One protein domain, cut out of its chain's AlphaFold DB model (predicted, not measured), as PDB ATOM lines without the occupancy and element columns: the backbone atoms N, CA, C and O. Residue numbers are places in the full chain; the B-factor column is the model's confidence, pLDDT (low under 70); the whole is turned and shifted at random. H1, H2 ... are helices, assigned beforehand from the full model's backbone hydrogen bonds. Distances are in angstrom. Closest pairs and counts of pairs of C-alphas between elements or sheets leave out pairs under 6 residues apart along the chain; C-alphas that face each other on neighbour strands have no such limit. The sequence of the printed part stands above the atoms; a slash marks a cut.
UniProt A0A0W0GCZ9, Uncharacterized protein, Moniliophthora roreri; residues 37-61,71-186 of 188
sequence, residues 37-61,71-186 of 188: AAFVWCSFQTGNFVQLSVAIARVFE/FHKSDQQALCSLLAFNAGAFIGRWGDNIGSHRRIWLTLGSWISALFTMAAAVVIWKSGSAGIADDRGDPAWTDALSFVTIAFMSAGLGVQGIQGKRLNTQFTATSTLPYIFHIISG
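AT A GLANCE: This is residues 37 to 61 and 71 to 186 of the 188 residues of an uncharacterized protein of Moniliophthora roreri (UniProt A0A0W0GCZ9). Three long helices make an up-and-down bundle, each running against the one before, with H4 in the middle between H3 and H2. H1 slants away from H2; short H5 packs on H4, with H6 near. The printed part has 141 residues, 98 of them in six named helices, H1 to H6 in order, with no named strand; the class is all helix, and the whole is compact, with a radius of gyration of the C-alphas of 16.0 A and spans of 48 by 38 by 21 A.

IN THESE COORDINATES: H3, residues 104 to 127, runs 34.5 A from C-alpha 104 at (28.266, -2.578, 0.150). H4 is residues 144 to 166, 33.9 A; H2 73 to 94, 32.0 A; H1 45 to 60, 23.3 A; H5 170 to 174; H6 177 to 184, ending at C-alpha 184 (34.664, -23.836, 15.731).

HOW THE PARTS SIT: Hairpin H3 and H4 touch, closest C-alphas Ser 113 and Gly 156, 4.3 A, at a shallow tilt of 17 degrees, opposite ways. H4, the hub, touches H2, closest C-alphas Ala 155 and Gly 88, 4.1 A, at a steep tilt of 41 degrees, the same way. H2 touches H1 with residues 75 to 82 alone, closest C-alphas Ala 78 and Asn 48, 4.9 A. H4 touches H5 with residues 161 to 165 alone, closest C-alphas Lys 165 and Thr 172, 5.4 A. H6 is close to H4 but not clearly touching, closest C-alphas Pro 178 and Ile 162, 7.1 A. Every O i to N i+4 pair is within hydrogen-bond range in H2, H3, H4 and H6, 10 of 12 in H1, and 0 of 1 in H5, with 1 of 2 O i to N i+3.

THE WHOLE: The farthest C-alphas, Glu 61 and Arg 102, are 51.7 A apart. Residues 62 to 70 are cut out, a C-alpha gap of 14.3 A from 61 to 71. The H3 to H4 link is long. pLDDT is under 70 in 39 residues, among them 164 to 186.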
ATOM      1  N   ALA A  37      61.431 -11.314  -1.747       76.50
ATOM      2  CA  ALA A  37      62.162 -10.478  -0.798       76.50
ATOM      3  C   ALA A  37      62.326 -11.101   0.603       76.50
ATOM      4  O   ALA A  37      63.340 -10.878   1.266       76.50
ATOM      5  N   ALA A  38      61.329 -11.858   1.070       75.25
ATOM      6  CA  ALA A  38      61.234 -12.328   2.455       75.25
ATOM      7  C   ALA A  38      60.928 -13.832   2.586       75.25
ATOM      8  O   ALA A  38      60.777 -14.331   3.694       75.25
ATOM      9  N   PHE A  39      60.802 -14.572   1.478       77.00
ATOM     10  CA  PHE A  39      60.393 -15.985   1.456       77.00
ATOM     11  C   PHE A  39      59.028 -16.269   2.121       77.00
ATOM     12  O   PHE A  39      58.715 -17.418   2.442       77.00
ATOM     13  N   VAL A  40      58.187 -15.240   2.278       79.19
ATOM     14  CA  VAL A  40      56.858 -15.319   2.902       79.19
ATOM     15  C   VAL A  40      55.757 -15.154   1.866       79.19
ATOM     16  O   VAL A  40      55.810 -14.275   1.004       79.19
ATOM     17  N   TRP A  41      54.716 -15.974   1.995       79.31
ATOM     18  CA  TRP A  41      53.529 -15.901   1.155       79.31
ATOM     19  C   TRP A  41      52.400 -15.218   1.919       79.31
ATOM     20  O   TRP A  41      51.835 -15.798   2.846       79.31
ATOM     21  N   CYS A  42      52.041 -13.993   1.556       77.25
ATOM     22  CA  CYS A  42      51.021 -13.252   2.291       77.25
ATOM     23  C   CYS A  42      49.602 -13.833   2.100       77.25
ATOM     24  O   CYS A  42      48.782 -13.728   3.015       77.25
ATOM     25  N   SER A  43      49.305 -14.486   0.968       70.69
ATOM     26  CA  SER A  43      48.000 -15.130   0.710       70.69
ATOM     27  C   SER A  43      47.992 -16.635   0.985       70.69
ATOM     28  O   SER A  43      46.930 -17.215   1.211       70.69
ATOM     29  N   PHE A  44      49.158 -17.289   0.950       73.19
ATOM     30  CA  PHE A  44      49.285 -18.742   1.105       73.19
ATOM     31  C   PHE A  44      49.762 -19.113   2.511       73.19
ATOM     32  O   PHE A  44      50.916 -19.469   2.755       73.19
ATOM     33  N   GLN A  45      48.831 -19.056   3.463       75.50
ATOM     34  CA  GLN A  45      49.144 -19.246   4.880       75.50
ATOM     35  C   GLN A  45      49.571 -20.678   5.233       75.50
ATOM     36  O   GLN A  45      50.301 -20.876   6.204       75.50
ATOM     37  N   THR A  46      49.198 -21.677   4.424       74.75
ATOM     38  CA  THR A  46      49.688 -23.057   4.582       74.75
ATOM     39  C   THR A  46      51.213 -23.128   4.453       74.75
ATOM     40  O   THR A  46      51.855 -23.838   5.222       74.75
ATOM     41  N   GLY A  47      51.815 -22.349   3.546       75.94
ATOM     42  CA  GLY A  47      53.272 -22.277   3.398       75.94
ATOM     43  C   GLY A  47      53.954 -21.686   4.632       75.94
ATOM     44  O   GLY A  47      54.914 -22.263   5.140       75.94
ATOM     45  N   ASN A  48      53.409 -20.593   5.171       83.62
ATOM     46  CA  ASN A  48      53.937 -19.952   6.383       83.62
ATOM     47  C   ASN A  48      53.799 -20.863   7.614       83.62
ATOM     48  O   ASN A  48      54.692 -20.920   8.457       83.62
ATOM     49  N   PHE A  49      52.704 -21.621   7.705       82.94
ATOM     50  CA  PHE A  49      52.496 -22.584   8.785       82.94
ATOM     51  C   PHE A  49      53.485 -23.756   8.720       82.94
ATOM     52  O   PHE A  49      53.997 -24.191   9.752       82.94
ATOM     53  N   VAL A  50      53.797 -24.249   7.515       83.38
ATOM     54  CA  VAL A  50      54.830 -25.278   7.322       83.38
ATOM     55  C   VAL A  50      56.205 -24.744   7.726       83.38
ATOM     56  O   VAL A  50      56.915 -25.443   8.441       83.38
ATOM     57  N   GLN A  51      56.558 -23.506   7.356       82.75
ATOM     58  CA  GLN A  51      57.816 -22.884   7.798       82.75
ATOM     59  C   GLN A  51      57.916 -22.835   9.329       82.75
ATOM     60  O   GLN A  51      58.921 -23.265   9.892       82.75
ATOM     61  N   LEU A  52      56.845 -22.424  10.014       83.06
ATOM     62  CA  LEU A  52      56.804 -22.414  11.478       83.06
ATOM     63  C   LEU A  52      56.880 -23.828  12.085       83.06
ATOM     64  O   LEU A  52      57.552 -24.036  13.093       83.06
ATOM     65  N   SER A  53      56.235 -24.817  11.463       82.88
ATOM     66  CA  SER A  53      56.290 -26.217  11.911       82.88
ATOM     67  C   SER A  53      57.700 -26.800  11.786       82.88
ATOM     68  O   SER A  53      58.151 -27.509  12.682       82.88
ATOM     69  N   VAL A  54      58.424 -26.464  10.712       84.31
ATOM     70  CA  VAL A  54      59.836 -26.838  10.541       84.31
ATOM     71  C   VAL A  54      60.706 -26.148  11.593       84.31
ATOM     72  O   VAL A  54      61.560 -26.802  12.180       84.31
ATOM     73  N   ALA A  55      60.464 -24.869  11.898       83.69
ATOM     74  CA  ALA A  55      61.183 -24.163  12.961       83.69
ATOM     75  C   ALA A  55      61.005 -24.844  14.331       83.69
ATOM     76  O   ALA A  55      61.972 -25.022  15.069       83.69
ATOM     77  N   ILE A  56      59.790 -25.305  14.645       83.12
ATOM     78  CA  ILE A  56      59.520 -26.093  15.855       83.12
ATOM     79  C   ILE A  56      60.232 -27.450  15.789       83.12
ATOM     80  O   ILE A  56      60.820 -27.871  16.779       83.12
ATOM     81  N   ALA A  57      60.224 -28.129  14.640       82.88
ATOM     82  CA  ALA A  57      60.906 -29.413  14.479       82.88
ATOM     83  C   ALA A  57      62.424 -29.309  14.727       82.88
ATOM     84  O   ALA A  57      62.971 -30.180  15.401       82.88
ATOM     85  N   ARG A  58      63.081 -28.216  14.299       81.00
ATOM     86  CA  ARG A  58      64.517 -27.959  14.558       81.00
ATOM     87  C   ARG A  58      64.861 -27.918  16.051       81.00
ATOM     88  O   ARG A  58      65.935 -28.361  16.440       81.00
ATOM     89  N   VAL A  59      63.930 -27.479  16.905       80.81
ATOM     90  CA  VAL A  59      64.100 -27.487  18.372       80.81
ATOM     91  C   VAL A  59      64.161 -28.915  18.932       80.81
ATOM     92  O   VAL A  59      64.776 -29.154  19.973       80.81
ATOM     93  N   PHE A  60      63.545 -29.882  18.254       79.62
ATOM     94  CA  PHE A  60      63.545 -31.290  18.660       79.62
ATOM     95  C   PHE A  60      64.595 -32.130  17.921       79.62
ATOM     96  O   PHE A  60      64.890 -33.246  18.350       79.62
ATOM     97  N   GLU A  61      65.180 -31.603  16.848       74.31
ATOM     98  CA  GLU A  61      66.156 -32.295  16.018       74.31
ATOM     99  C   GLU A  61      67.592 -32.095  16.544       74.31
ATOM    100  O   GLU A  61      68.020 -30.993  16.880       74.31
ATOM    101  N   PHE A  71      65.632 -18.532  16.467       78.56
ATOM    102  CA  PHE A  71      64.418 -18.102  15.786       78.56
ATOM    103  C   PHE A  71      64.784 -17.220  14.595       78.56
ATOM    104  O   PHE A  71      65.043 -16.021  14.749       78.56
ATOM    105  N   HIS A  72      64.852 -17.833  13.415       81.69
ATOM    106  CA  HIS A  72      65.328 -17.177  12.206       81.69
ATOM    107  C   HIS A  72      64.386 -16.048  11.780       81.69
ATOM    108  O   HIS A  72      63.192 -16.041  12.084       81.69
ATOM    109  N   LYS A  73      64.926 -15.068  11.049       81.50
ATOM    110  CA  LYS A  73      64.141 -13.930  10.551       81.50
ATOM    111  C   LYS A  73      62.992 -14.376   9.643       81.50
ATOM    112  O   LYS A  73      61.902 -13.823   9.762       81.50
ATOM    113  N   SER A  74      63.197 -15.414   8.833       80.00
ATOM    114  CA  SER A  74      62.140 -16.047   8.033       80.00
ATOM    115  C   SER A  74      60.989 -16.569   8.898       80.00
ATOM    116  O   SER A  74      59.824 -16.331   8.593       80.00
ATOM    117  N   ASP A  75      61.303 -17.206  10.031       83.31
ATOM    118  CA  ASP A  75      60.306 -17.789  10.935       83.31
ATOM    119  C   ASP A  75      59.507 -16.680  11.654       83.31
ATOM    120  O   ASP A  75      58.286 -16.769  11.807       83.31
ATOM    121  N   GLN A  76      60.183 -15.582  12.020       86.44
ATOM    122  CA  GLN A  76      59.559 -14.371  12.569       86.44
ATOM    123  C   GLN A  76      58.595 -13.717  11.568       86.44
ATOM    124  O   GLN A  76      57.497 -13.297  11.942       86.44
ATOM    125  N   GLN A  77      58.990 -13.618  10.298       85.38
ATOM    126  CA  GLN A  77      58.176 -13.019   9.237       85.38
ATOM    127  C   GLN A  77      56.968 -13.901   8.888       85.38
ATOM    128  O   GLN A  77      55.866 -13.377   8.715       85.38
ATOM    129  N   ALA A  78      57.142 -15.226   8.867       85.19
ATOM    130  CA  ALA A  78      56.052 -16.184   8.697       85.19
ATOM    131  C   ALA A  78      55.019 -16.070   9.832       85.19
ATOM    132  O   ALA A  78      53.815 -15.994   9.571       85.19
ATOM    133  N   LEU A  79      55.476 -15.978  11.087       86.12
ATOM    134  CA  LEU A  79      54.600 -15.755  12.241       86.12
ATOM    135  C   LEU A  79      53.872 -14.404  12.154       86.12
ATOM    136  O   LEU A  79      52.667 -14.332  12.402       86.12
ATOM    137  N   CYS A  80      54.581 -13.339  11.773       89.19
ATOM    138  CA  CYS A  80      54.001 -12.010  11.585       89.19
ATOM    139  C   CYS A  80      52.887 -12.027  10.527       89.19
ATOM    140  O   CYS A  80      51.786 -11.532  10.785       89.19
ATOM    141  N   SER A  81      53.138 -12.660   9.376       86.44
ATOM    142  CA  SER A  81      52.144 -12.825   8.313       86.44
ATOM    143  C   SER A  81      50.914 -13.593   8.794       86.44
ATOM    144  O   SER A  81      49.796 -13.124   8.582       86.44
ATOM    145  N   LEU A  82      51.097 -14.705   9.516       85.25
ATOM    146  CA  LEU A  82      49.997 -15.507  10.066       85.25
ATOM    147  C   LEU A  82      49.120 -14.709  11.038       85.25
ATOM    148  O   LEU A  82      47.890 -14.770  10.959       85.25
ATOM    149  N   LEU A  83      49.727 -13.955  11.957       87.75
ATOM    150  CA  LEU A  83      48.988 -13.144  12.926       87.75
ATOM    151  C   LEU A  83      48.222 -12.010  12.240       87.75
ATOM    152  O   LEU A  83      47.033 -11.818  12.500       87.75
ATOM    153  N   ALA A  84      48.877 -11.294  11.327       88.00
ATOM    154  CA  ALA A  84      48.260 -10.193  10.602       88.00
ATOM    155  C   ALA A  84      47.148 -10.671   9.656       88.00
ATOM    156  O   ALA A  84      46.094 -10.040   9.575       88.00
ATOM    157  N   PHE A  85      47.332 -11.822   9.007       85.12
ATOM    158  CA  PHE A  85      46.301 -12.460   8.195       85.12
ATOM    159  C   PHE A  85      45.068 -12.819   9.030       85.12
ATOM    160  O   PHE A  85      43.947 -12.509   8.632       85.12
ATOM    161  N   ASN A  86      45.251 -13.418  10.213       85.12
ATOM    162  CA  ASN A  86      44.138 -13.724  11.117       85.12
ATOM    163  C   ASN A  86      43.426 -12.455  11.610       85.12
ATOM    164  O   ASN A  86      42.197 -12.427  11.664       85.12
ATOM    165  N   ALA A  87      44.172 -11.389  11.913       86.06
ATOM    166  CA  ALA A  87      43.590 -10.096  12.270       86.06
ATOM    167  C   ALA A  87      42.755  -9.509  11.115       86.06
ATOM    168  O   ALA A  87      41.619  -9.081  11.321       86.06
ATOM    169  N   GLY A  88      43.270  -9.561   9.883       83.50
ATOM    170  CA  GLY A  88      42.539  -9.167   8.678       83.50
ATOM    171  C   GLY A  88      41.284 -10.008   8.439       83.50
ATOM    172  O   GLY A  88      40.212  -9.472   8.164       83.50
ATOM    173  N   ALA A  89      41.370 -11.326   8.627       83.06
ATOM    174  CA  ALA A  89      40.221 -12.221   8.535       83.06
ATOM    175  C   ALA A  89      39.155 -11.896   9.598       83.06
ATOM    176  O   ALA A  89      37.961 -11.910   9.300       83.06
ATOM    177  N   PHE A  90      39.556 -11.529  10.819       83.25
ATOM    178  CA  PHE A  90      38.624 -11.084  11.857       83.25
ATOM    179  C   PHE A  90      37.877  -9.804  11.448       83.25
ATOM    180  O   PHE A  90      36.655  -9.736  11.583       83.25
ATOM    181  N   ILE A  91      38.577  -8.831  10.851       83.31
ATOM    182  CA  ILE A  91      37.957  -7.627  10.267       83.31
ATOM    183  C   ILE A  91      36.991  -8.014   9.138       83.31
ATOM    184  O   ILE A  91      35.868  -7.515   9.086       83.31
ATOM    185  N   GLY A  92      37.385  -8.947   8.267       78.31
ATOM    186  CA  GLY A  92      36.541  -9.468   7.188       78.31
ATOM    187  C   GLY A  92      35.211 -10.050   7.687       78.31
ATOM    188  O   GLY A  92      34.171  -9.838   7.054       78.31
ATOM    189  N   ARG A  93      35.222 -10.720   8.848       76.44
ATOM    190  CA  ARG A  93      34.025 -11.271   9.511       76.44
ATOM    191  C   ARG A  93      33.101 -10.205  10.091       76.44
ATOM    192  O   ARG A  93      31.909 -10.461  10.205       76.44
ATOM    193  N   TRP A  94      33.573  -8.991  10.381       77.81
ATOM    194  CA  TRP A  94      32.689  -7.905  10.835       77.81
ATOM    195  C   TRP A  94      31.561  -7.628   9.829       77.81
ATOM    196  O   TRP A  94      30.434  -7.300  10.199       77.81
ATOM    197  N   GLY A  95      31.818  -7.857   8.542       69.31
ATOM    198  CA  GLY A  95      30.792  -7.780   7.511       69.31
ATOM    199  C   GLY A  95      29.716  -8.851   7.555       69.31
ATOM    200  O   GLY A  95      28.807  -8.784   6.734       69.31
ATOM    201  N   ASP A  96      29.826  -9.872   8.410       68.06
ATOM    202  CA  ASP A  96      28.735 -10.825   8.656       68.06
ATOM    203  C   ASP A  96      27.574 -10.100   9.372       68.06
ATOM    204  O   ASP A  96      26.410 -10.328   9.052       68.06
ATOM    205  N   ASN A  97      27.886  -9.119  10.231       68.94
ATOM    206  CA  ASN A  97      26.900  -8.343  10.997       68.94
ATOM    207  C   ASN A  97      26.197  -7.237  10.184       68.94
ATOM    208  O   ASN A  97      25.138  -6.758  10.580       68.94
ATOM    209  N   ILE A  98      26.770  -6.807   9.054       66.06
ATOM    210  CA  ILE A  98      26.241  -5.706   8.217       66.06
ATOM    211  C   ILE A  98      25.174  -6.207   7.212       66.06
ATOM    212  O   ILE A  98      24.452  -5.414   6.603       66.06
ATOM    213  N   GLY A  99      25.017  -7.529   7.089       53.34
ATOM    214  CA  GLY A  99      23.998  -8.186   6.272       53.34
ATOM    215  C   GLY A  99      24.572  -8.811   5.000       53.34
ATOM    216  O   GLY A  99      25.097  -8.126   4.121       53.34
ATOM    217  N   SER A 100      24.401 -10.129   4.881       48.25
ATOM    218  CA  SER A 100      24.952 -11.014   3.841       48.25
ATOM    219  C   SER A 100      24.579 -10.664   2.391       48.25
ATOM    220  O   SER A 100      25.270 -11.087   1.470       48.25
ATOM    221  N   HIS A 101      23.531  -9.862   2.165       51.09
ATOM    222  CA  HIS A 101      23.015  -9.537   0.828       51.09
ATOM    223  C   HIS A 101      23.413  -8.154   0.286       51.09
ATOM    224  O   HIS A 101      23.143  -7.853  -0.880       51.09
ATOM    225  N   ARG A 102      24.051  -7.281   1.081       59.34
ATOM    226  CA  ARG A 102      24.425  -5.941   0.604       59.34
ATOM    227  C   ARG A 102      25.823  -5.961  -0.011       59.34
ATOM    228  O   ARG A 102      26.823  -6.073   0.694       59.34
ATOM    229  N   ARG A 103      25.896  -5.724  -1.330       69.00
ATOM    230  CA  ARG A 103      27.149  -5.517  -2.098       69.00
ATOM    231  C   ARG A 103      28.069  -4.439  -1.498       69.00
ATOM    232  O   ARG A 103      29.257  -4.427  -1.789       69.00
ATOM    233  N   ILE A 104      27.534  -3.585  -0.624       74.50
ATOM    234  CA  ILE A 104      28.266  -2.578   0.150       74.50
ATOM    235  C   ILE A 104      29.458  -3.184   0.902       74.50
ATOM    236  O   ILE A 104      30.533  -2.599   0.856       74.50
ATOM    237  N   TRP A 105      29.321  -4.355   1.540       77.81
ATOM    238  CA  TRP A 105      30.465  -4.951   2.246       77.81
ATOM    239  C   TRP A 105      31.553  -5.450   1.290       77.81
ATOM    240  O   TRP A 105      32.736  -5.379   1.613       77.81
ATOM    241  N   LEU A 106      31.169  -5.915   0.095       74.62
ATOM    242  CA  LEU A 106      32.138  -6.305  -0.926       74.62
ATOM    243  C   LEU A 106      32.987  -5.095  -1.332       74.62
ATOM    244  O   LEU A 106      34.211  -5.148  -1.243       74.62
ATOM    245  N   THR A 107      32.328  -3.985  -1.670       80.81
ATOM    246  CA  THR A 107      32.997  -2.731  -2.032       80.81
ATOM    247  C   THR A 107      33.850  -2.196  -0.882       80.81
ATOM    248  O   THR A 107      35.011  -1.864  -1.096       80.81
ATOM    249  N   LEU A 108      33.322  -2.155   0.347       82.00
ATOM    250  CA  LEU A 108      34.063  -1.682   1.520       82.00
ATOM    251  C   LEU A 108      35.304  -2.531   1.813       82.00
ATOM    252  O   LEU A 108      36.362  -1.968   2.071       82.00
ATOM    253  N   GLY A 109      35.218  -3.861   1.733       80.38
ATOM    254  CA  GLY A 109      36.390  -4.713   1.949       80.38
ATOM    255  C   GLY A 109      37.450  -4.569   0.853       80.38
ATOM    256  O   GLY A 109      38.640  -4.613   1.166       80.38
ATOM    257  N   SER A 110      37.060  -4.281  -0.396       82.94
ATOM    258  CA  SER A 110      38.015  -3.920  -1.455       82.94
ATOM    259  C   SER A 110      38.715  -2.589  -1.165       82.94
ATOM    260  O   SER A 110      39.928  -2.497  -1.334       82.94
ATOM    261  N   TRP A 111      37.994  -1.581  -0.656       84.81
ATOM    262  CA  TRP A 111      38.599  -0.319  -0.211       84.81
ATOM    263  C   TRP A 111      39.558  -0.519   0.965       84.81
ATOM    264  O   TRP A 111      40.666   0.004   0.938       84.81
ATOM    265  N   ILE A 112      39.173  -1.309   1.969       85.50
ATOM    266  CA  ILE A 112      40.032  -1.636   3.119       85.50
ATOM    267  C   ILE A 112      41.304  -2.354   2.655       85.50
ATOM    268  O   ILE A 112      42.404  -1.999   3.071       85.50
ATOM    269  N   SER A 113      41.168  -3.323   1.749       84.12
ATOM    270  CA  SER A 113      42.307  -4.052   1.188       84.12
ATOM    271  C   SER A 113      43.231  -3.125   0.398       84.12
ATOM    272  O   SER A 113      44.441  -3.170   0.588       84.12
ATOM    273  N   ALA A 114      42.671  -2.222  -0.415       84.75
ATOM    274  CA  ALA A 114      43.442  -1.217  -1.141       84.75
ATOM    275  C   ALA A 114      44.185  -0.256  -0.198       84.75
ATOM    276  O   ALA A 114      45.341   0.072  -0.452       84.75
ATOM    277  N   LEU A 115      43.563   0.155   0.914       88.31
ATOM    278  CA  LEU A 115      44.213   0.980   1.936       88.31
ATOM    279  C   LEU A 115      45.377   0.244   2.604       88.31
ATOM    280  O   LEU A 115      46.435   0.840   2.795       88.31
ATOM    281  N   PHE A 116      45.220  -1.044   2.913       86.81
ATOM    282  CA  PHE A 116      46.314  -1.852   3.449       86.81
ATOM    283  C   PHE A 116      47.456  -2.026   2.442       86.81
ATOM    284  O   PHE A 116      48.615  -1.858   2.812       86.81
ATOM    285  N   THR A 117      47.160  -2.271   1.164       85.56
ATOM    286  CA  THR A 117      48.188  -2.329   0.112       85.56
ATOM    287  C   THR A 117      48.897  -0.985  -0.064       85.56
ATOM    288  O   THR A 117      50.118  -0.946  -0.198       85.56
ATOM    289  N   MET A 118      48.163   0.129  -0.011       85.50
ATOM    290  CA  MET A 118      48.743   1.471  -0.085       85.50
ATOM    291  C   MET A 118      49.641   1.762   1.126       85.50
ATOM    292  O   MET A 118      50.746   2.273   0.958       85.50
ATOM    293  N   ALA A 119      49.209   1.396   2.336       87.56
ATOM    294  CA  ALA A 119      50.025   1.519   3.539       87.56
ATOM    295  C   ALA A 119      51.304   0.675   3.437       87.56
ATOM    296  O   ALA A 119      52.388   1.185   3.711       87.56
ATOM    297  N   ALA A 120      51.205  -0.573   2.969       84.31
ATOM    298  CA  ALA A 120      52.363  -1.434   2.734       84.31
ATOM    299  C   ALA A 120      53.358  -0.799   1.747       84.31
ATOM    300  O   ALA A 120      54.552  -0.742   2.034       84.31
ATOM    301  N   ALA A 121      52.869  -0.248   0.632       84.88
ATOM    302  CA  ALA A 121      53.707   0.416  -0.366       84.88
ATOM    303  C   ALA A 121      54.447   1.642   0.203       84.88
ATOM    304  O   ALA A 121      55.630   1.840  -0.069       84.88
ATOM    305  N   VAL A 122      53.779   2.456   1.028       86.50
ATOM    306  CA  VAL A 122      54.403   3.628   1.665       86.50
ATOM    307  C   VAL A 122      55.458   3.206   2.687       86.50
ATOM    308  O   VAL A 122      56.539   3.791   2.730       86.50
ATOM    309  N   VAL A 123      55.156   2.197   3.503       87.69
ATOM    310  CA  VAL A 123      56.060   1.724   4.554       87.69
ATOM    311  C   VAL A 123      57.323   1.112   3.948       87.69
ATOM    312  O   VAL A 123      58.419   1.467   4.381       87.69
ATOM    313  N   ILE A 124      57.204   0.274   2.911       82.75
ATOM    314  CA  ILE A 124      58.383  -0.321   2.270       82.75
ATOM    315  C   ILE A 124      59.212   0.718   1.514       82.75
ATOM    316  O   ILE A 124      60.439   0.696   1.587       82.75
ATOM    317  N   TRP A 125      58.562   1.696   0.874       82.31
ATOM    318  CA  TRP A 125      59.260   2.809   0.229       82.31
ATOM    319  C   TRP A 125      60.093   3.620   1.227       82.31
ATOM    320  O   TRP A 125      61.199   4.053   0.909       82.31
ATOM    321  N   LYS A 126      59.589   3.796   2.455       84.50
ATOM    322  CA  LYS A 126      60.329   4.453   3.540       84.50
ATOM    323  C   LYS A 126      61.384   3.565   4.200       84.50
ATOM    324  O   LYS A 126      62.292   4.113   4.812       84.50
ATOM    325  N   SER A 127      61.277   2.245   4.066       79.50
ATOM    326  CA  SER A 127      62.253   1.290   4.598       79.50
ATOM    327  C   SER A 127      63.574   1.324   3.833       79.50
ATOM    328  O   SER A 127      64.634   1.169   4.426       79.50
ATOM    329  N   GLY A 128      63.526   1.541   2.513       70.94
ATOM    330  CA  GLY A 128      64.725   1.519   1.663       70.94
ATOM    331  C   GLY A 128      65.368   0.133   1.517       70.94
ATOM    332  O   GLY A 128      66.467   0.032   0.977       70.94
ATOM    333  N   SER A 129      64.698  -0.924   1.987       73.88
ATOM    334  CA  SER A 129      65.179  -2.306   1.929       73.88
ATOM    335  C   SER A 129      65.211  -2.825   0.484       73.88
ATOM    336  O   SER A 129      64.425  -2.394  -0.365       73.88
ATOM    337  N   ALA A 130      66.113  -3.767   0.196       69.88
ATOM    338  CA  ALA A 130      66.260  -4.334  -1.142       69.88
ATOM    339  C   ALA A 130      64.984  -5.066  -1.606       69.88
ATOM    340  O   ALA A 130      64.226  -5.621  -0.807       69.88
ATOM    341  N   GLY A 131      64.728  -5.044  -2.918       68.00
ATOM    342  CA  GLY A 131      63.512  -5.614  -3.509       68.00
ATOM    343  C   GLY A 131      63.531  -7.137  -3.682       68.00
ATOM    344  O   GLY A 131      62.474  -7.721  -3.894       68.00
ATOM    345  N   ILE A 132      64.705  -7.771  -3.617       70.44
ATOM    346  CA  ILE A 132      64.919  -9.213  -3.818       70.44
ATOM    347  C   ILE A 132      65.968  -9.680  -2.800       70.44
ATOM    348  O   ILE A 132      66.910  -8.940  -2.519       70.44
ATOM    349  N   ALA A 133      65.789 -10.879  -2.239       71.31
ATOM    350  CA  ALA A 133      66.766 -11.523  -1.364       71.31
ATOM    351  C   ALA A 133      68.021 -11.953  -2.142       71.31
ATOM    352  O   ALA A 133      67.911 -12.496  -3.242       71.31
ATOM    353  N   ASP A 134      69.197 -11.724  -1.559       64.69
ATOM    354  CA  ASP A 134      70.489 -11.983  -2.213       64.69
ATOM    355  C   ASP A 134      70.863 -13.478  -2.178       64.69
ATOM    356  O   ASP A 134      71.385 -14.016  -3.152       64.69
ATOM    357  N   ASP A 135      70.508 -14.190  -1.096       66.19
ATOM    358  CA  ASP A 135      70.747 -15.633  -0.950       66.19
ATOM    359  C   ASP A 135      69.575 -16.366  -0.259       66.19
ATOM    360  O   ASP A 135      68.780 -15.796   0.497       66.19
ATOM    361  N   ARG A 136      69.448 -17.674  -0.516       56.69
ATOM    362  CA  ARG A 136      68.448 -18.546   0.112       56.69
ATOM    363  C   ARG A 136      68.776 -18.745   1.588       56.69
ATOM    364  O   ARG A 136      69.599 -19.580   1.949       56.69
ATOM    365  N   GLY A 137      68.044 -18.034   2.436       61.19
ATOM    366  CA  GLY A 137      68.191 -18.084   3.892       61.19
ATOM    367  C   GLY A 137      68.473 -16.720   4.513       61.19
ATOM    368  O   GLY A 137      68.268 -16.573   5.716       61.19
ATOM    369  N   ASP A 138      68.843 -15.722   3.700       69.25
ATOM    370  CA  ASP A 138      69.028 -14.341   4.143       69.25
ATOM    371  C   ASP A 138      67.979 -13.419   3.489       69.25
ATOM    372  O   ASP A 138      68.130 -13.000   2.337       69.25
ATOM    373  N   PRO A 139      66.840 -13.161   4.160       72.81
ATOM    374  CA  PRO A 139      65.793 -12.317   3.602       72.81
ATOM    375  C   PRO A 139      66.271 -10.863   3.497       72.81
ATOM    376  O   PRO A 139      66.767 -10.297   4.465       72.81
ATOM    377  N   ALA A 140      65.994 -10.196   2.374       76.62
ATOM    378  CA  ALA A 140      66.314  -8.775   2.184       76.62
ATOM    379  C   ALA A 140      65.557  -7.840   3.150       76.62
ATOM    380  O   ALA A 140      65.910  -6.674   3.324       76.62
ATOM    381  N   TRP A 141      64.473  -8.328   3.752       79.12
ATOM    382  CA  TRP A 141      63.525  -7.552   4.549       79.12
ATOM    383  C   TRP A 141      63.696  -7.777   6.054       79.12
ATOM    384  O   TRP A 141      62.831  -8.340   6.716       79.12
ATOM    385  N   THR A 142      64.800  -7.324   6.636       78.94
ATOM    386  CA  THR A 142      65.088  -7.547   8.068       78.94
ATOM    387  C   THR A 142      64.613  -6.426   9.001       78.94
ATOM    388  O   THR A 142      64.550  -6.642  10.220       78.94
ATOM    389  N   ASP A 143      64.228  -5.276   8.439       83.50
ATOM    390  CA  ASP A 143      63.846  -4.058   9.157       83.50
ATOM    391  C   ASP A 143      62.421  -4.097   9.720       83.50
ATOM    392  O   ASP A 143      61.512  -4.701   9.148       83.50
ATOM    393  N   ALA A 144      62.184  -3.358  10.808       83.19
ATOM    394  CA  ALA A 144      60.859  -3.251  11.427       83.19
ATOM    395  C   ALA A 144      59.779  -2.746  10.448       83.19
ATOM    396  O   ALA A 144      58.632  -3.187  10.500       83.19
ATOM    397  N   LEU A 145      60.143  -1.857   9.520       83.19
ATOM    398  CA  LEU A 145      59.234  -1.355   8.487       83.19
ATOM    399  C   LEU A 145      58.869  -2.451   7.472       83.19
ATOM    400  O   LEU A 145      57.713  -2.558   7.060       83.19
ATOM    401  N   SER A 146      59.798  -3.338   7.132       82.81
ATOM    402  CA  SER A 146      59.520  -4.480   6.257       82.81
ATOM    403  C   SER A 146      58.597  -5.503   6.927       82.81
ATOM    404  O   SER A 146      57.697  -6.036   6.280       82.81
ATOM    405  N   PHE A 147      58.700  -5.689   8.248       84.69
ATOM    406  CA  PHE A 147      57.713  -6.464   9.019       84.69
ATOM    407  C   PHE A 147      56.315  -5.837   8.973       84.69
ATOM    408  O   PHE A 147      55.326  -6.534   8.754       84.69
ATOM    409  N   VAL A 148      56.217  -4.515   9.130       87.25
ATOM    410  CA  VAL A 148      54.938  -3.792   9.026       87.25
ATOM    411  C   VAL A 148      54.360  -3.884   7.608       87.25
ATOM    412  O   VAL A 148      53.149  -4.026   7.441       87.25
ATOM    413  N   THR A 149      55.216  -3.885   6.587       86.88
ATOM    414  CA  THR A 149      54.823  -4.113   5.188       86.88
ATOM    415  C   THR A 149      54.187  -5.495   5.019       86.88
ATOM    416  O   THR A 149      53.061  -5.590   4.524       86.88
ATOM    417  N   ILE A 150      54.852  -6.552   5.502       86.12
ATOM    418  CA  ILE A 150      54.327  -7.928   5.488       86.12
ATOM    419  C   ILE A 150      52.999  -8.008   6.250       86.12
ATOM    420  O   ILE A 150      52.062  -8.659   5.779       86.12
ATOM    421  N   ALA A 151      52.889  -7.329   7.395       87.44
ATOM    422  CA  ALA A 151      51.668  -7.305   8.189       87.44
ATOM    423  C   ALA A 151      50.496  -6.685   7.415       87.44
ATOM    424  O   ALA A 151      49.433  -7.299   7.325       87.44
ATOM    425  N   PHE A 152      50.676  -5.515   6.798       88.88
ATOM    426  CA  PHE A 152      49.612  -4.876   6.023       88.88
ATOM    427  C   PHE A 152      49.229  -5.674   4.772       88.88
ATOM    428  O   PHE A 152      48.038  -5.856   4.517       88.88
ATOM    429  N   MET A 153      50.204  -6.216   4.032       86.00
ATOM    430  CA  MET A 153      49.928  -7.093   2.886       86.00
ATOM    431  C   MET A 153      49.109  -8.318   3.312       86.00
ATOM    432  O   MET A 153      48.062  -8.603   2.730       86.00
ATOM    433  N   SER A 154      49.535  -8.997   4.381       86.06
ATOM    434  CA  SER A 154      48.868 -10.202   4.891       86.06
ATOM    435  C   SER A 154      47.478  -9.898   5.458       86.06
ATOM    436  O   SER A 154      46.542 -10.662   5.231       86.06
ATOM    437  N   ALA A 155      47.298  -8.765   6.145       85.44
ATOM    438  CA  ALA A 155      45.999  -8.341   6.667       85.44
ATOM    439  C   ALA A 155      44.994  -8.026   5.545       85.44
ATOM    440  O   ALA A 155      43.840  -8.453   5.621       85.44
ATOM    441  N   GLY A 156      45.424  -7.342   4.478       84.44
ATOM    442  CA  GLY A 156      44.578  -7.082   3.309       84.44
ATOM    443  C   GLY A 156      44.123  -8.365   2.611       84.44
ATOM    444  O   GLY A 156      42.963  -8.486   2.219       84.44
ATOM    445  N   LEU A 157      45.004  -9.359   2.523       84.12
ATOM    446  CA  LEU A 157      44.677 -10.666   1.953       84.12
ATOM    447  C   LEU A 157      43.791 -11.505   2.888       84.12
ATOM    448  O   LEU A 157      42.917 -12.226   2.412       84.12
ATOM    449  N   GLY A 158      43.921 -11.339   4.208       81.94
ATOM    450  CA  GLY A 158      43.010 -11.921   5.198       81.94
ATOM    451  C   GLY A 158      41.565 -11.432   5.049       81.94
ATOM    452  O   GLY A 158      40.628 -12.234   5.095       81.94
ATOM    453  N   VAL A 159      41.367 -10.130   4.796       83.25
ATOM    454  CA  VAL A 159      40.040  -9.554   4.494       83.25
ATOM    455  C   VAL A 159      39.476 -10.158   3.203       83.25
ATOM    456  O   VAL A 159      38.333 -10.627   3.189       83.25
ATOM    457  N   GLN A 160      40.287 -10.211   2.140       78.69
ATOM    458  CA  GLN A 160      39.894 -10.797   0.853       78.69
ATOM    459  C   GLN A 160      39.583 -12.294   0.956       78.69
ATOM    460  O   GLN A 160      38.643 -12.752   0.317       78.69
ATOM    461  N   GLY A 161      40.284 -13.049   1.807       74.88
ATOM    462  CA  GLY A 161      40.018 -14.473   2.036       74.88
ATOM    463  C   GLY A 161      38.599 -14.742   2.550       74.88
ATOM    464  O   GLY A 161      37.915 -15.647   2.069       74.88
ATOM    465  N   ILE A 162      38.100 -13.908   3.469       77.31
ATOM    466  CA  ILE A 162      36.716 -14.010   3.964       77.31
ATOM    467  C   ILE A 162      35.701 -13.590   2.896       77.31
ATOM    468  O   ILE A 162      34.648 -14.217   2.770       77.31
ATOM    469  N   GLN A 163      36.001 -12.561   2.099       76.00
ATOM    470  CA  GLN A 163      35.134 -12.149   0.989       76.00
ATOM    471  C   GLN A 163      35.085 -13.206  -0.125       76.00
ATOM    472  O   GLN A 163      34.007 -13.505  -0.639       76.00
ATOM    473  N   GLY A 164      36.226 -13.818  -0.448       67.81
ATOM    474  CA  GLY A 164      36.363 -14.878  -1.443       67.81
ATOM    475  C   GLY A 164      35.523 -16.104  -1.100       67.81
ATOM    476  O   GLY A 164      34.839 -16.626  -1.985       67.81
ATOM    477  N   LYS A 165      35.470 -16.468   0.192       67.06
ATOM    478  CA  LYS A 165      34.584 -17.518   0.712       67.06
ATOM    479  C   LYS A 165      33.109 -17.210   0.439       67.06
ATOM    480  O   LYS A 165      32.359 -18.094   0.047       67.06
ATOM    481  N   ARG A 166      32.681 -15.953   0.610       68.38
ATOM    482  CA  ARG A 166      31.284 -15.535   0.368       68.38
ATOM    483  C   ARG A 166      30.912 -15.541  -1.110       68.38
ATOM    484  O   ARG A 166      29.755 -15.760  -1.450       68.38
ATOM    485  N   LEU A 167      31.888 -15.288  -1.976       67.56
ATOM    486  CA  LEU A 167      31.714 -15.304  -3.423       67.56
ATOM    487  C   LEU A 167      31.953 -16.692  -4.045       67.56
ATOM    488  O   LEU A 167      31.845 -16.814  -5.260       67.56
ATOM    489  N   ASN A 168      32.270 -17.723  -3.243       64.44
ATOM    490  CA  ASN A 168      32.670 -19.061  -3.707       64.44
ATOM    491  C   ASN A 168      33.764 -19.021  -4.790       64.44
ATOM    492  O   ASN A 168      33.737 -19.765  -5.767       64.44
ATOM    493  N   THR A 169      34.734 -18.122  -4.628       61.69
ATOM    494  CA  THR A 169      35.850 -17.974  -5.574       61.69
ATOM    495  C   THR A 169      37.039 -18.842  -5.163       61.69
ATOM    496  O   THR A 169      37.252 -19.105  -3.976       61.69
ATOM    497  N   GLN A 170      37.857 -19.239  -6.146       54.03
ATOM    498  CA  GLN A 170      39.072 -20.054  -5.959       54.03
ATOM    499  C   GLN A 170      40.137 -19.392  -5.067       54.03
ATOM    500  O   GLN A 170      41.037 -20.065  -4.575       54.03
ATOM    501  N   PHE A 171      39.996 -18.094  -4.780       51.69
ATOM    502  CA  PHE A 171      40.787 -17.366  -3.783       51.69
ATOM    503  C   PHE A 171      40.731 -18.014  -2.388       51.69
ATOM    504  O   PHE A 171      41.637 -17.892  -1.573       51.69
ATOM    505  N   THR A 172      39.655 -18.752  -2.123       45.62
ATOM    506  CA  THR A 172      39.412 -19.461  -0.869       45.62
ATOM    507  C   THR A 172      40.324 -20.688  -0.684       45.62
ATOM    508  O   THR A 172      40.549 -21.125   0.443       45.62
ATOM    509  N   ALA A 173      40.885 -21.240  -1.768       46.91
ATOM    510  CA  ALA A 173      41.622 -22.506  -1.742       46.91
ATOM    511  C   ALA A 173      43.046 -22.405  -1.157       46.91
ATOM    512  O   ALA A 173      43.616 -23.417  -0.758       46.91
ATOM    513  N   THR A 174      43.629 -21.206  -1.066       48.62
ATOM    514  CA  THR A 174      45.008 -21.001  -0.574       48.62
ATOM    515  C   THR A 174      45.096 -20.717   0.929       48.62
ATOM    516  O   THR A 174      46.196 -20.633   1.476       48.62
ATOM    517  N   SER A 175      43.955 -20.614   1.620       50.84
ATOM    518  CA  SER A 175      43.874 -20.299   3.048       50.84
ATOM    519  C   SER A 175      42.886 -21.217   3.780       50.84
ATOM    520  O   SER A 175      41.700 -20.921   3.890       50.84
ATOM    521  N   THR A 176      43.374 -22.324   4.349       49.12
ATOM    522  CA  THR A 176      42.549 -23.280   5.126       49.12
ATOM    523  C   THR A 176      42.201 -22.771   6.537       49.12
ATOM    524  O   THR A 176      41.229 -23.208   7.151       49.12
ATOM    525  N   LEU A 177      42.960 -21.808   7.068       49.00
ATOM    526  CA  LEU A 177      42.778 -21.228   8.411       49.00
ATOM    527  C   LEU A 177      41.393 -20.597   8.674       49.00
ATOM    528  O   LEU A 177      40.790 -20.915   9.705       49.00
ATOM    529  N   PRO A 178      40.816 -19.774   7.777       51.41
ATOM    530  CA  PRO A 178      39.466 -19.244   7.972       51.41
ATOM    531  C   PRO A 178      38.364 -20.322   8.014       51.41
ATOM    532  O   PRO A 178      37.286 -20.053   8.547       51.41
ATOM    533  N   TYR A 179      38.607 -21.544   7.516       49.72
ATOM    534  CA  TYR A 179      37.660 -22.660   7.651       49.72
ATOM    535  C   TYR A 179      37.649 -23.261   9.056       49.72
ATOM    536  O   TYR A 179      36.571 -23.481   9.607       49.72
ATOM    537  N   ILE A 180      38.819 -23.475   9.663       53.94
ATOM    538  CA  ILE A 180      38.930 -24.060  11.010       53.94
ATOM    539  C   ILE A 180      38.231 -23.161  12.038       53.94
ATOM    540  O   ILE A 180      37.413 -23.628  12.828       53.94
ATOM    541  N   PHE A 181      38.449 -21.845  11.959       49.91
ATOM    542  CA  PHE A 181      37.801 -20.877  12.853       49.91
ATOM    543  C   PHE A 181      36.289 -20.723  12.616       49.91
ATOM    544  O   PHE A 181      35.563 -20.240  13.484       49.91
ATOM    545  N   HIS A 182      35.795 -21.095  11.436       47.12
ATOM    546  CA  HIS A 182      34.370 -21.080  11.122       47.12
ATOM    547  C   HIS A 182      33.652 -22.316  11.677       47.12
ATOM    548  O   HIS A 182      32.613 -22.155  12.316       47.12
ATOM    549  N   ILE A 183      34.254 -23.503  11.526       52.81
ATOM    550  CA  ILE A 183      33.761 -24.766  12.103       52.81
ATOM    551  C   ILE A 183      33.659 -24.655  13.630       52.81
ATOM    552  O   ILE A 183      32.655 -25.051  14.215       52.81
ATOM    553  N   ILE A 184      34.653 -24.037  14.273       53.34
ATOM    554  CA  ILE A 184      34.664 -23.836  15.731       53.34
ATOM    555  C   ILE A 184      33.592 -22.823  16.184       53.34
ATOM    556  O   ILE A 184      33.070 -22.934  17.288       53.34
ATOM    557  N   SER A 185      33.216 -21.852  15.338       45.88
ATOM    558  CA  SER A 185      32.230 -20.813  15.689       45.88
ATOM    559  C   SER A 185      30.753 -21.221  15.536       45.88
ATOM    560  O   SER A 185      29.880 -20.395  15.790       45.88
ATOM    561  N   GLY A 186      30.455 -22.463  15.132       39.19
ATOM    562  CA  GLY A 186      29.100 -23.034  15.201       39.19
ATOM    563  C   GLY A 186      28.027 -22.367  14.326       39.19
ATOM    564  O   GLY A 186      26.843 -22.509  14.612       39.19
TER     565      GLY A 186